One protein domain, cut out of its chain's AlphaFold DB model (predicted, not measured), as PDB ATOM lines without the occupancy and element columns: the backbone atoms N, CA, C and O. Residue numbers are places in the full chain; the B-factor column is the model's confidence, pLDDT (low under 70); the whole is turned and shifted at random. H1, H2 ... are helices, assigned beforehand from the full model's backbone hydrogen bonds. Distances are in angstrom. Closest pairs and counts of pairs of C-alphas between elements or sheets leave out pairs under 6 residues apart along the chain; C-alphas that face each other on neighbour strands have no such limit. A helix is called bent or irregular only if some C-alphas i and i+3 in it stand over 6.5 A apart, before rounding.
ATOM      1  N   ASN A  33     192.187 161.722 168.342       76.25
ATOM      2  CA  ASN A  33     192.062 162.367 167.036       76.25
ATOM      3  C   ASN A  33     192.719 161.539 165.921       76.25
ATOM      4  O   ASN A  33     192.195 161.478 164.813       76.25
ATOM      5  N   GLU A  34     193.825 160.856 166.220       72.00
ATOM      6  CA  GLU A  34     194.517 159.970 165.279       72.00
ATOM      7  C   GLU A  34     193.736 158.672 165.011       72.00
ATOM      8  O   GLU A  34     193.656 158.215 163.868       72.00
ATOM      9  N   VAL A  35     193.052 158.129 166.026       76.19
ATOM     10  CA  VAL A  35     192.129 156.990 165.871       76.19
ATOM     11  C   VAL A  35     190.883 157.389 165.077       76.19
ATOM     12  O   VAL A  35     190.460 156.645 164.197       76.19
ATOM     13  N   ILE A  36     190.314 158.572 165.329       75.81
ATOM     14  CA  ILE A  36     189.166 159.099 164.573       75.81
ATOM     15  C   ILE A  36     189.554 159.384 163.117       75.81
ATOM     16  O   ILE A  36     188.778 159.078 162.212       75.81
ATOM     17  N   ALA A  37     190.748 159.933 162.874       73.69
ATOM     18  CA  ALA A  37     191.267 160.156 161.527       73.69
ATOM     19  C   ALA A  37     191.468 158.828 160.777       73.69
ATOM     20  O   ALA A  37     190.993 158.684 159.652       73.69
ATOM     21  N   SER A  38     192.057 157.829 161.439       70.00
ATOM     22  CA  SER A  38     192.263 156.493 160.865       70.00
ATOM     23  C   SER A  38     190.941 155.758 160.607       70.00
ATOM     24  O   SER A  38     190.768 155.128 159.567       70.00
ATOM     25  N   ALA A  39     189.965 155.878 161.513       69.75
ATOM     26  CA  ALA A  39     188.630 155.307 161.337       69.75
ATOM     27  C   ALA A  39     187.872 155.977 160.181       69.75
ATOM     28  O   ALA A  39     187.180 155.299 159.423       69.75
ATOM     29  N   LYS A  40     188.033 157.295 160.002       73.19
ATOM     30  CA  LYS A  40     187.464 158.026 158.862       73.19
ATOM     31  C   LYS A  40     187.997 157.514 157.529       73.19
ATOM     32  O   LYS A  40     187.197 157.353 156.611       73.19
ATOM     33  N   ASP A  41     189.296 157.248 157.421       73.56
ATOM     34  CA  ASP A  41     189.885 156.744 156.175       73.56
ATOM     35  C   ASP A  41     189.428 155.316 155.851       73.56
ATOM     36  O   ASP A  41     189.106 155.021 154.699       73.56
ATOM     37  N   VAL A  42     189.283 154.454 156.863       75.56
ATOM     38  CA  VAL A  42     188.755 153.092 156.678       75.56
ATOM     39  C   VAL A  42     187.278 153.114 156.281       75.56
ATOM     40  O   VAL A  42     186.910 152.505 155.280       75.56
ATOM     41  N   VAL A  43     186.439 153.878 156.989       74.88
ATOM     42  CA  VAL A  43     185.010 154.021 156.654       74.88
ATOM     43  C   VAL A  43     184.844 154.606 155.256       74.88
ATOM     44  O   VAL A  43     184.011 154.140 154.486       74.88
ATOM     45  N   ARG A  44     185.651 155.604 154.883       76.38
ATOM     46  CA  ARG A  44     185.590 156.196 153.545       76.38
ATOM     47  C   ARG A  44     186.000 155.195 152.466       76.38
ATOM     48  O   ARG A  44     185.378 155.184 151.408       76.38
ATOM     49  N   SER A  45     186.995 154.351 152.735       69.38
ATOM     50  CA  SER A  45     187.420 153.289 151.822       69.38
ATOM     51  C   SER A  45     186.354 152.201 151.669       69.38
ATOM     52  O   SER A  45     186.055 151.804 150.545       69.38
ATOM     53  N   GLU A  46     185.731 151.759 152.765       70.31
ATOM     54  CA  GLU A  46     184.652 150.762 152.727       70.31
ATOM     55  C   GLU A  46     183.385 151.304 152.061       70.31
ATOM     56  O   GLU A  46     182.785 150.616 151.241       70.31
ATOM     57  N   VAL A  47     183.011 152.560 152.331       75.00
ATOM     58  CA  VAL A  47     181.875 153.219 151.668       75.00
ATOM     59  C   VAL A  47     182.131 153.362 150.172       75.00
ATOM     60  O   VAL A  47     181.217 153.156 149.377       75.00
ATOM     61  N   ASN A  48     183.359 153.690 149.763       75.75
ATOM     62  CA  ASN A  48     183.683 153.823 148.348       75.75
ATOM     63  C   ASN A  48     183.640 152.464 147.632       75.75
ATOM     64  O   ASN A  48     183.115 152.393 146.524       75.75
ATOM     65  N   LEU A  49     184.099 151.388 148.288       74.06
ATOM     66  CA  LEU A  49     184.010 150.019 147.769       74.06
ATOM     67  C   LEU A  49     182.552 149.536 147.676       74.06
ATOM     68  O   LEU A  49     182.121 149.036 146.635       74.06
ATOM     69  N   PHE A  50     181.772 149.772 148.735       73.56
ATOM     70  CA  PHE A  50     180.341 149.479 148.795       73.56
ATOM     71  C   PHE A  50     179.581 150.208 147.686       73.56
ATOM     72  O   PHE A  50     178.764 149.616 146.989       73.56
ATOM     73  N   MET A  51     179.894 151.487 147.463       72.31
ATOM     74  CA  MET A  51     179.278 152.292 146.412       72.31
ATOM     75  C   MET A  51     179.666 151.809 145.007       72.31
ATOM     76  O   MET A  51     178.843 151.865 144.089       72.31
ATOM     77  N   THR A  52     180.893 151.312 144.815       74.00
ATOM     78  CA  THR A  52     181.301 150.706 143.539       74.00
ATOM     79  C   THR A  52     180.614 149.372 143.266       74.00
ATOM     80  O   THR A  52     180.198 149.138 142.132       74.00
ATOM     81  N   GLU A  53     180.415 148.536 144.284       64.75
ATOM     82  CA  GLU A  53     179.711 147.259 144.147       64.75
ATOM     83  C   GLU A  53     178.208 147.493 143.904       64.75
ATOM     84  O   GLU A  53     177.618 146.913 142.991       64.75
ATOM     85  N   PHE A  54     177.605 148.465 144.598       65.19
ATOM     86  CA  PHE A  54     176.222 148.904 144.370       65.19
ATOM     87  C   PHE A  54     176.002 149.425 142.938       65.19
ATOM     88  O   PHE A  54     174.986 149.131 142.308       65.19
ATOM     89  N   ARG A  55     176.994 150.139 142.385       64.06
ATOM     90  CA  ARG A  55     177.006 150.572 140.978       64.06
ATOM     91  C   ARG A  55     177.134 149.414 139.985       64.06
ATOM     92  O   ARG A  55     176.609 149.524 138.880       64.06
ATOM     93  N   GLN A  56     177.783 148.308 140.351       61.16
ATOM     94  CA  GLN A  56     177.848 147.104 139.513       61.16
ATOM     95  C   GLN A  56     176.540 146.298 139.515       61.16
ATOM     96  O   GLN A  56     176.213 145.696 138.496       61.16
ATOM     97  N   PHE A  57     175.732 146.354 140.581       59.56
ATOM     98  CA  PHE A  57     174.372 145.782 140.609       59.56
ATOM     99  C   PHE A  57     173.328 146.613 139.827       59.56
ATOM    100  O   PHE A  57     172.200 146.178 139.585       59.56
ATOM    101  N   GLN A  58     173.700 147.812 139.381       56.16
ATOM    102  CA  GLN A  58     172.811 148.827 138.822       56.16
ATOM    103  C   GLN A  58     172.242 148.583 137.399       56.16
ATOM    104  O   GLN A  58     171.111 149.025 137.155       56.16
ATOM    105  N   PRO A  59     172.916 147.906 136.441       56.03
ATOM    106  CA  PRO A  59     172.410 147.843 135.065       56.03
ATOM    107  C   PRO A  59     171.197 146.913 134.892       56.03
ATOM    108  O   PRO A  59     170.448 147.072 133.933       56.03
ATOM    109  N   HIS A  60     170.945 145.994 135.832       55.28
ATOM    110  CA  HIS A  60     169.820 145.049 135.753       55.28
ATOM    111  C   HIS A  60     168.608 145.458 136.610       55.28
ATOM    112  O   HIS A  60     167.490 145.016 136.350       55.28
ATOM    113  N   LEU A  61     168.800 146.332 137.604       56.09
ATOM    114  CA  LEU A  61     167.755 146.727 138.558       56.09
ATOM    115  C   LEU A  61     167.037 148.034 138.179       56.09
ATOM    116  O   LEU A  61     165.862 148.219 138.493       56.09
ATOM    117  N   THR A  62     167.702 148.945 137.469       59.44
ATOM    118  CA  THR A  62     167.211 150.320 137.237       59.44
ATOM    119  C   THR A  62     165.921 150.404 136.418       59.44
ATOM    120  O   THR A  62     165.035 151.193 136.753       59.44
ATOM    121  N   LYS A  63     165.758 149.570 135.382       60.12
ATOM    122  CA  LYS A  63     164.550 149.606 134.538       60.12
ATOM    123  C   LYS A  63     163.305 149.134 135.299       60.12
ATOM    124  O   LYS A  63     162.247 149.743 135.174       60.12
ATOM    125  N   HIS A  64     163.450 148.118 136.148       60.47
ATOM    126  CA  HIS A  64     162.346 147.550 136.925       60.47
ATOM    127  C   HIS A  64     162.022 148.355 138.188       60.47
ATOM    128  O   HIS A  64     160.855 148.452 138.555       60.47
ATOM    129  N   ILE A  65     163.013 149.004 138.809       68.12
ATOM    130  CA  ILE A  65     162.791 149.856 139.987       68.12
ATOM    131  C   ILE A  65     161.859 151.029 139.662       68.12
ATOM    132  O   ILE A  65     160.938 151.289 140.429       68.12
ATOM    133  N   SER A  66     162.040 151.707 138.522       69.94
ATOM    134  CA  SER A  66     161.167 152.835 138.146       69.94
ATOM    135  C   SER A  66     159.697 152.416 138.039       69.94
ATOM    136  O   SER A  66     158.805 153.087 138.556       69.94
ATOM    137  N   GLN A  67     159.456 151.246 137.447       72.81
ATOM    138  CA  GLN A  67     158.129 150.679 137.295       72.81
ATOM    139  C   GLN A  67     157.545 150.279 138.657       72.81
ATOM    140  O   GLN A  67     156.419 150.649 138.970       72.81
ATOM    141  N   VAL A  68     158.319 149.612 139.514       81.19
ATOM    142  CA  VAL A  68     157.883 149.250 140.873       81.19
ATOM    143  C   VAL A  68     157.548 150.485 141.711       81.19
ATOM    144  O   VAL A  68     156.575 150.458 142.455       81.19
ATOM    145  N   VAL A  69     158.289 151.585 141.570       82.88
ATOM    146  CA  VAL A  69     157.999 152.835 142.291       82.88
ATOM    147  C   VAL A  69     156.694 153.467 141.799       82.88
ATOM    148  O   VAL A  69     155.856 153.848 142.617       82.88
ATOM    149  N   ILE A  70     156.474 153.544 140.485       85.25
ATOM    150  CA  ILE A  70     155.250 154.131 139.910       85.25
ATOM    151  C   ILE A  70     154.023 153.280 140.257       85.25
ATOM    152  O   ILE A  70     153.039 153.789 140.788       85.25
ATOM    153  N   PHE A  71     154.078 151.969 140.014       83.44
ATOM    154  CA  PHE A  71     152.966 151.075 140.342       83.44
ATOM    155  C   PHE A  71     152.779 150.929 141.854       83.44
ATOM    156  O   PHE A  71     151.647 150.844 142.317       83.44
ATOM    157  N   GLY A  72     153.859 150.958 142.635       85.81
ATOM    158  CA  GLY A  72     153.808 150.906 144.093       85.81
ATOM    159  C   GLY A  72     153.128 152.132 144.695       85.81
ATOM    160  O   GLY A  72     152.233 151.990 145.523       85.81
ATOM    161  N   THR A  73     153.489 153.335 144.245       87.06
ATOM    162  CA  THR A  73     152.850 154.581 144.709       87.06
ATOM    163  C   THR A  73     151.380 154.651 144.311       87.06
ATOM    164  O   THR A  73     150.537 154.981 145.149       87.06
ATOM    165  N   LEU A  74     151.050 154.267 143.075       90.88
ATOM    166  CA  LEU A  74     149.666 154.196 142.609       90.88
ATOM    167  C   LEU A  74     148.841 153.190 143.425       90.88
ATOM    168  O   LEU A  74     147.716 153.490 143.826       90.88
ATOM    169  N   LEU A  75     149.411 152.020 143.722       88.25
ATOM    170  CA  LEU A  75     148.754 150.989 144.519       88.25
ATOM    171  C   LEU A  75     148.487 151.488 145.941       88.25
ATOM    172  O   LEU A  75     147.353 151.380 146.398       88.25
ATOM    173  N   VAL A  76     149.465 152.109 146.610       89.00
ATOM    174  CA  VAL A  76     149.266 152.686 147.954       89.00
ATOM    175  C   VAL A  76     148.164 153.748 147.948       89.00
ATOM    176  O   VAL A  76     147.308 153.740 148.831       89.00
ATOM    177  N   MET A  77     148.122 154.615 146.931       92.12
ATOM    178  CA  MET A  77     147.066 155.627 146.800       92.12
ATOM    179  C   MET A  77     145.677 155.024 146.559       92.12
ATOM    180  O   MET A  77     144.682 155.583 147.012       92.12
ATOM    181  N   SER A  78     145.593 153.865 145.902       89.62
ATOM    182  CA  SER A  78     144.320 153.185 145.632       89.62
ATOM    183  C   SER A  78     143.690 152.506 146.858       89.62
ATOM    184  O   SER A  78     142.484 152.260 146.864       89.62
ATOM    185  N   VAL A  79     144.465 152.240 147.918       90.62
ATOM    186  CA  VAL A  79     143.973 151.522 149.109       90.62
ATOM    187  C   VAL A  79     142.871 152.299 149.828       90.62
ATOM    188  O   VAL A  79     141.878 151.703 150.236       90.62
ATOM    189  N   LEU A  80     143.012 153.622 149.965       91.06
ATOM    190  CA  LEU A  80     142.034 154.471 150.655       91.06
ATOM    191  C   LEU A  80     140.643 154.455 149.992       91.06
ATOM    192  O   LEU A  80     139.677 154.109 150.676       91.06
ATOM    193  N   PRO A  81     140.499 154.800 148.694       93.38
ATOM    194  CA  PRO A  81     139.195 154.768 148.038       93.38
ATOM    195  C   PRO A  81     138.629 153.346 147.957       93.38
ATOM    196  O   PRO A  81     137.419 153.175 148.075       93.38
ATOM    197  N   PHE A  82     139.481 152.325 147.829       92.88
ATOM    198  CA  PHE A  82     139.047 150.929 147.849       92.88
ATOM    199  C   PHE A  82     138.447 150.524 149.205       92.88
ATOM    200  O   PHE A  82     137.362 149.947 149.244       92.88
ATOM    201  N   LEU A  83     139.098 150.880 150.318       92.50
ATOM    202  CA  LEU A  83     138.558 150.639 151.660       92.50
ATOM    203  C   LEU A  83     137.222 151.359 151.857       92.50
ATOM    204  O   LEU A  83     136.270 150.757 152.351       92.50
ATOM    205  N   ALA A  84     137.133 152.627 151.446       91.44
ATOM    206  CA  ALA A  84     135.903 153.409 151.550       91.44
ATOM    207  C   ALA A  84     134.759 152.774 150.745       91.44
ATOM    208  O   ALA A  84     133.662 152.598 151.275       91.44
ATOM    209  N   PHE A  85     135.028 152.363 149.503       93.94
ATOM    210  CA  PHE A  85     134.067 151.650 148.662       93.94
ATOM    211  C   PHE A  85     133.574 150.363 149.327       93.94
ATOM    212  O   PHE A  85     132.373 150.109 149.364       93.94
ATOM    213  N   MET A  86     134.480 149.572 149.901       92.50
ATOM    214  CA  MET A  86     134.135 148.303 150.535       92.50
ATOM    215  C   MET A  86     133.276 148.506 151.793       92.50
ATOM    216  O   MET A  86     132.303 147.785 151.996       92.50
ATOM    217  N   VAL A  87     133.587 149.517 152.613       92.94
ATOM    218  CA  VAL A  87     132.808 149.850 153.818       92.94
ATOM    219  C   VAL A  87     131.423 150.387 153.464       92.94
ATOM    220  O   VAL A  87     130.445 149.967 154.079       92.94
ATOM    221  N   ILE A  88     131.323 151.285 152.480       92.00
ATOM    222  CA  ILE A  88     130.040 151.855 152.046       92.00
ATOM    223  C   ILE A  88     129.188 150.783 151.368       92.00
ATOM    224  O   ILE A  88     128.038 150.598 151.753       92.00
ATOM    225  N   GLY A  89     129.751 150.031 150.419       91.44
ATOM    226  CA  GLY A  89     129.030 148.989 149.689       91.44
ATOM    227  C   GLY A  89     128.520 147.876 150.603       91.44
ATOM    228  O   GLY A  89     127.376 147.449 150.480       91.44
ATOM    229  N   LEU A  90     129.335 147.447 151.573       90.06
ATOM    230  CA  LEU A  90     128.905 146.462 152.562       90.06
ATOM    231  C   LEU A  90     127.948 147.077 153.596       90.06
ATOM    232  O   LEU A  90     127.060 146.398 154.087       90.06
ATOM    233  N   GLY A  91     128.108 148.357 153.938       91.31
ATOM    234  CA  GLY A  91     127.183 149.109 154.795       91.31
ATOM    235  C   GLY A  91     125.778 149.190 154.221       91.31
ATOM    236  O   GLY A  91     124.820 148.952 154.948       91.31
ATOM    237  N   GLU A  92     125.671 149.436 152.920       90.94
ATOM    238  CA  GLU A  92     124.398 149.448 152.201       90.94
ATOM    239  C   GLU A  92     123.741 148.062 152.196       90.94
ATOM    240  O   GLU A  92     122.549 147.931 152.449       90.94
ATOM    241  N   LEU A  93     124.539 147.006 152.006       90.44
ATOM    242  CA  LEU A  93     124.069 145.617 152.053       90.44
ATOM    243  C   LEU A  93     123.565 145.181 153.438       90.44
ATOM    244  O   LEU A  93     122.841 144.195 153.548       90.44
ATOM    245  N   LEU A  94     123.995 145.872 154.495       89.69
ATOM    246  CA  LEU A  94     123.673 145.586 155.891       89.69
ATOM    247  C   LEU A  94     122.646 146.592 156.454       89.69
ATOM    248  O   LEU A  94     122.681 146.886 157.648       89.69
ATOM    249  N   ASP A  95     121.754 147.140 155.626       89.94
ATOM    250  CA  ASP A  95     120.716 148.108 156.029       89.94
ATOM    251  C   ASP A  95     121.287 149.372 156.711       89.94
ATOM    252  O   ASP A  95     120.806 149.832 157.749       89.94
ATOM    253  N   GLY A  96     122.377 149.922 156.171       86.25
ATOM    254  CA  GLY A  96     123.004 151.150 156.676       86.25
ATOM    255  C   GLY A  96     123.863 150.956 157.933       86.25
ATOM    256  O   GLY A  96     124.271 151.925 158.579       86.25
ATOM    257  N   ARG A  97     124.187 149.714 158.312       91.19
ATOM    258  CA  ARG A  97     125.017 149.407 159.495       91.19
ATOM    259  C   ARG A  97     126.517 149.539 159.193       91.19
ATOM    260  O   ARG A  97     127.280 148.586 159.340       91.19
ATOM    261  N   TYR A  98     126.966 150.745 158.837       89.69
ATOM    262  CA  TYR A  98     128.361 151.033 158.450       89.69
ATOM    263  C   TYR A  98     129.406 150.672 159.522       89.69
ATOM    264  O   TYR A  98     130.531 150.296 159.189       89.69
ATOM    265  N   TRP A  99     129.037 150.738 160.807       90.00
ATOM    266  CA  TRP A  99     129.901 150.313 161.917       90.00
ATOM    267  C   TRP A  99     130.260 148.821 161.834       90.00
ATOM    268  O   TRP A  99     131.404 148.445 162.081       90.00
ATOM    269  N   LEU A 100     129.297 147.966 161.478       90.88
ATOM    270  CA  LEU A 100     129.552 146.533 161.385       90.88
ATOM    271  C   LEU A 100     130.364 146.218 160.126       90.88
ATOM    272  O   LEU A 100     131.279 145.399 160.161       90.88
ATOM    273  N   SER A 101     130.088 146.936 159.040       90.75
ATOM    274  CA  SER A 101     130.818 146.811 157.782       90.75
ATOM    275  C   SER A 101     132.294 147.175 157.918       90.75
ATOM    276  O   SER A 101     133.139 146.440 157.413       90.75
ATOM    277  N   SER A 102     132.644 148.236 158.651       91.31
ATOM    278  CA  SER A 102     134.053 148.582 158.894       91.31
ATOM    279  C   SER A 102     134.780 147.531 159.737       91.31
ATOM    280  O   SER A 102     135.945 147.221 159.468       91.31
ATOM    281  N   LEU A 103     134.090 146.908 160.697       93.56
ATOM    282  CA  LEU A 103     134.635 145.802 161.480       93.56
ATOM    283  C   LEU A 103     134.898 144.568 160.603       93.56
ATOM    284  O   LEU A 103     135.968 143.972 160.678       93.56
ATOM    285  N   ILE A 104     133.951 144.210 159.732       93.00
ATOM    286  CA  ILE A 104     134.076 143.050 158.839       93.00
ATOM    287  C   ILE A 104     135.190 143.282 157.816       93.00
ATOM    288  O   ILE A 104     136.065 142.433 157.657       93.00
ATOM    289  N   VAL A 105     135.201 144.442 157.154       93.56
ATOM    290  CA  VAL A 105     136.225 144.785 156.159       93.56
ATOM    291  C   VAL A 105     137.616 144.800 156.793       93.56
ATOM    292  O   VAL A 105     138.540 144.198 156.248       93.56
ATOM    293  N   SER A 106     137.774 145.415 157.971       91.00
ATOM    294  CA  SER A 106     139.067 145.417 158.669       91.00
ATOM    295  C   SER A 106     139.491 144.017 159.119       91.00
ATOM    296  O   SER A 106     140.661 143.676 158.960       91.00
ATOM    297  N   ALA A 107     138.566 143.178 159.594       94.31
ATOM    298  CA  ALA A 107     138.854 141.793 159.956       94.31
ATOM    299  C   ALA A 107     139.325 140.969 158.746       94.31
ATOM    300  O   ALA A 107     140.331 140.267 158.840       94.31
ATOM    301  N   VAL A 108     138.665 141.101 157.591       93.88
ATOM    302  CA  VAL A 108     139.058 140.418 156.346       93.88
ATOM    303  C   VAL A 108     140.420 140.917 155.855       93.88
ATOM    304  O   VAL A 108     141.305 140.111 155.559       93.88
ATOM    305  N   CYS A 109     140.643 142.235 155.833       91.94
ATOM    306  CA  CYS A 109     141.942 142.805 155.475       91.94
ATOM    307  C   CYS A 109     143.056 142.364 156.434       91.94
ATOM    308  O   CYS A 109     144.152 142.052 155.978       91.94
ATOM    309  N   ALA A 110     142.798 142.297 157.741       90.94
ATOM    310  CA  ALA A 110     143.762 141.818 158.727       90.94
ATOM    311  C   ALA A 110     144.047 140.319 158.569       90.94
ATOM    312  O   ALA A 110     145.189 139.893 158.724       90.94
ATOM    313  N   MET A 111     143.041 139.521 158.213       93.75
ATOM    314  CA  MET A 111     143.199 138.086 157.990       93.75
ATOM    315  C   MET A 111     144.084 137.784 156.773       93.75
ATOM    316  O   MET A 111     144.886 136.856 156.821       93.75
ATOM    317  N   ILE A 112     143.983 138.584 155.708       91.25
ATOM    318  CA  ILE A 112     144.782 138.410 154.484       91.25
ATOM    319  C   ILE A 112     146.142 139.116 154.606       91.25
ATOM    320  O   ILE A 112     147.194 138.528 154.357       91.25
ATOM    321  N   GLY A 113     146.133 140.389 155.001       86.25
ATOM    322  CA  GLY A 113     147.318 141.242 155.064       86.25
ATOM    323  C   GLY A 113     148.186 140.997 156.294       86.25
ATOM    324  O   GLY A 113     149.403 141.141 156.216       86.25
ATOM    325  N   GLY A 114     147.595 140.581 157.415       90.94
ATOM    326  CA  GLY A 114     148.302 140.326 158.669       90.94
ATOM    327  C   GLY A 114     149.390 139.260 158.529       90.94
ATOM    328  O   GLY A 114     150.545 139.566 158.822       90.94
ATOM    329  N   PRO A 115     149.089 138.042 158.036       92.19
ATOM    330  CA  PRO A 115     150.095 137.005 157.818       92.19
ATOM    331  C   PRO A 115     151.195 137.421 156.839       92.19
ATOM    332  O   PRO A 115     152.365 137.110 157.069       92.19
ATOM    333  N   LEU A 116     150.847 138.148 155.771       88.06
ATOM    334  CA  LEU A 116     151.810 138.627 154.780       88.06
ATOM    335  C   LEU A 116     152.752 139.681 155.376       88.06
ATOM    336  O   LEU A 116     153.969 139.565 155.245       88.06
ATOM    337  N   ALA A 117     152.200 140.659 156.097       84.81
ATOM    338  CA  ALA A 117     152.968 141.680 156.798       84.81
ATOM    339  C   ALA A 117     153.849 141.055 157.885       84.81
ATOM    340  O   ALA A 117     155.046 141.322 157.933       84.81
ATOM    341  N   LEU A 118     153.298 140.159 158.710       88.38
ATOM    342  CA  LEU A 118     154.050 139.415 159.724       88.38
ATOM    343  C   LEU A 118     155.196 138.623 159.103       88.38
ATOM    344  O   LEU A 118     156.291 138.610 159.659       88.38
ATOM    345  N   SER A 119     154.966 137.983 157.959       83.00
ATOM    346  CA  SER A 119     156.001 137.226 157.255       83.00
ATOM    347  C   SER A 119     157.086 138.146 156.707       83.00
ATOM    348  O   SER A 119     158.259 137.856 156.907       83.00
ATOM    349  N   ALA A 120     156.728 139.284 156.106       80.56
ATOM    350  CA  ALA A 120     157.688 140.285 155.643       80.56
ATOM    351  C   ALA A 120     158.514 140.866 156.804       80.56
ATOM    352  O   ALA A 120     159.739 140.881 156.733       80.56
ATOM    353  N   PHE A 121     157.871 141.252 157.910       80.56
ATOM    354  CA  PHE A 121     158.553 141.743 159.111       80.56
ATOM    355  C   PHE A 121     159.453 140.685 159.742       80.56
ATOM    356  O   PHE A 121     160.573 140.994 160.135       80.56
ATOM    357  N   ARG A 122     159.000 139.429 159.830       80.38
ATOM    358  CA  ARG A 122     159.828 138.319 160.321       80.38
ATOM    359  C   ARG A 122     161.006 138.066 159.396       80.38
ATOM    360  O   ARG A 122     162.098 137.841 159.895       80.38
ATOM    361  N   LYS A 123     160.805 138.141 158.082       70.00
ATOM    362  CA  LYS A 123     161.871 137.954 157.104       70.00
ATOM    363  C   LYS A 123     162.910 139.064 157.225       70.00
ATOM    364  O   LYS A 123     164.063 138.739 157.407       70.00
ATOM    365  N   ILE A 124     162.502 140.331 157.307       65.94
ATOM    366  CA  ILE A 124     163.405 141.475 157.537       65.94
ATOM    367  C   ILE A 124     164.099 141.399 158.908       65.94
ATOM    368  O   ILE A 124     165.249 141.790 159.037       65.94
ATOM    369  N   LYS A 125     163.426 140.881 159.942       63.91
ATOM    370  CA  LYS A 125     163.999 140.742 161.292       63.91
ATOM    371  C   LYS A 125     164.967 139.560 161.423       63.91
ATOM    372  O   LYS A 125     165.867 139.606 162.250       63.91
ATOM    373  N   ILE A 126     164.759 138.489 160.656       55.66
ATOM    374  CA  ILE A 126     165.673 137.333 160.574       55.66
ATOM    375  C   ILE A 126     166.833 137.646 159.621       55.66
ATOM    376  O   ILE A 126     167.967 137.236 159.849       55.66
ATOM    377  N   GLU A 127     166.550 138.415 158.578       50.78
ATOM    378  CA  GLU A 127     167.486 139.013 157.633       50.78
ATOM    379  C   GLU A 127     167.969 140.362 158.205       50.78
ATOM    380  O   GLU A 127     168.073 141.362 157.501       50.78
ATOM    381  N   ASP A 128     168.265 140.364 159.514       45.66
ATOM    382  CA  ASP A 128     169.225 141.279 160.123       45.66
ATOM    383  C   ASP A 128     170.438 141.261 159.197       45.66
ATOM    384  O   ASP A 128     170.979 140.185 158.924       45.66
ATOM    385  N   ILE A 129     170.718 142.413 158.591       47.91
ATOM    386  CA  ILE A 129     171.603 142.635 157.447       47.91
ATOM    387  C   ILE A 129     172.760 141.632 157.480       47.91
ATOM    388  O   ILE A 129     173.749 141.813 158.190       47.91
TER     389      ILE A 129
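What this domain is: This is residues 33 to 129 of the 167 residues of an uncharacterized protein of Bdellovibrionales bacterium RIFCSPHIGHO2_01_FULL_40_29 (UniProt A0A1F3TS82). This is a long helical hairpin, H2 and H3, joined by a tight turn and spread open away from it, with a third helix, H1, sticking out as an arm from the far end of H2. H2 and H3 pack on each other near the turn, through residues 83 to 92 and 98 to 105, while residues 33 to 82 and 110 to 129 stand free. The printed part has 97 residues with three named helices, in the order H1, H2, H3, and no named strand; the class is all helix. The whole is extended, with a radius of gyration of the C-alphas of 23.3 A, and its C-alphas span 74 by 31 by 23 A, the arm H1 adding to the length.

How they stand to each other: Start with the longest helix, H2, residues 58 to 93, and set beside it H3, residues 98 to 126. These two form a helical hairpin: their lines stand at a shallow tilt of 25 degrees and they run opposite ways. They touch, with 15 pairs of C-alphas within 8 A, through residues 83 to 92 of H2 and 98 to 105 of H3 alone. Look at Gly 91 and Tyr 98 for their closest C-alphas, 4.3 A apart. Their centres are 16.0 A apart. H2 has a kink of 31 degrees near residue 78, and H3 has one of 39 degrees near residue 113. At the other end of H2 you reach H1, residues 33 to 56; H1 and H2 meet only through their link. H1 and H3 are apart. In the backbone, every O i to N i+4 pair of H1 is within hydrogen-bond range, against 26 of 32 in H2 and 23 of 25 in H3.

Where its parts are: Find C-alpha 58 at (172.811, 148.827, 138.822); from there H2 runs 50.6 A to C-alpha 93 at (124.069, 145.617, 152.053). H2 is irregular: C-alphas 60 and 63 are 7.1 A apart. H3 measures 39.8 A from C-alpha 98 to C-alpha 126 and is neither bent nor irregular, but only just: C-alphas 112 and 115 are 6.4 A apart. H1 begins at C-alpha 33, at (192.062, 162.367, 167.036), and is 34.5 A long.

The domain as a whole: The two C-alphas farthest apart, those of Glu 34 and Asp 95, are 75.3 A apart. The printed part has no cut, and both links are tight: one residue between H1 and H2, four between H2 and H3. The mean pLDDT of the printed part is 79.6; look for values under 70 at residues 39 and 45, residues 53 to 66 and residues 124 to 129 of this model.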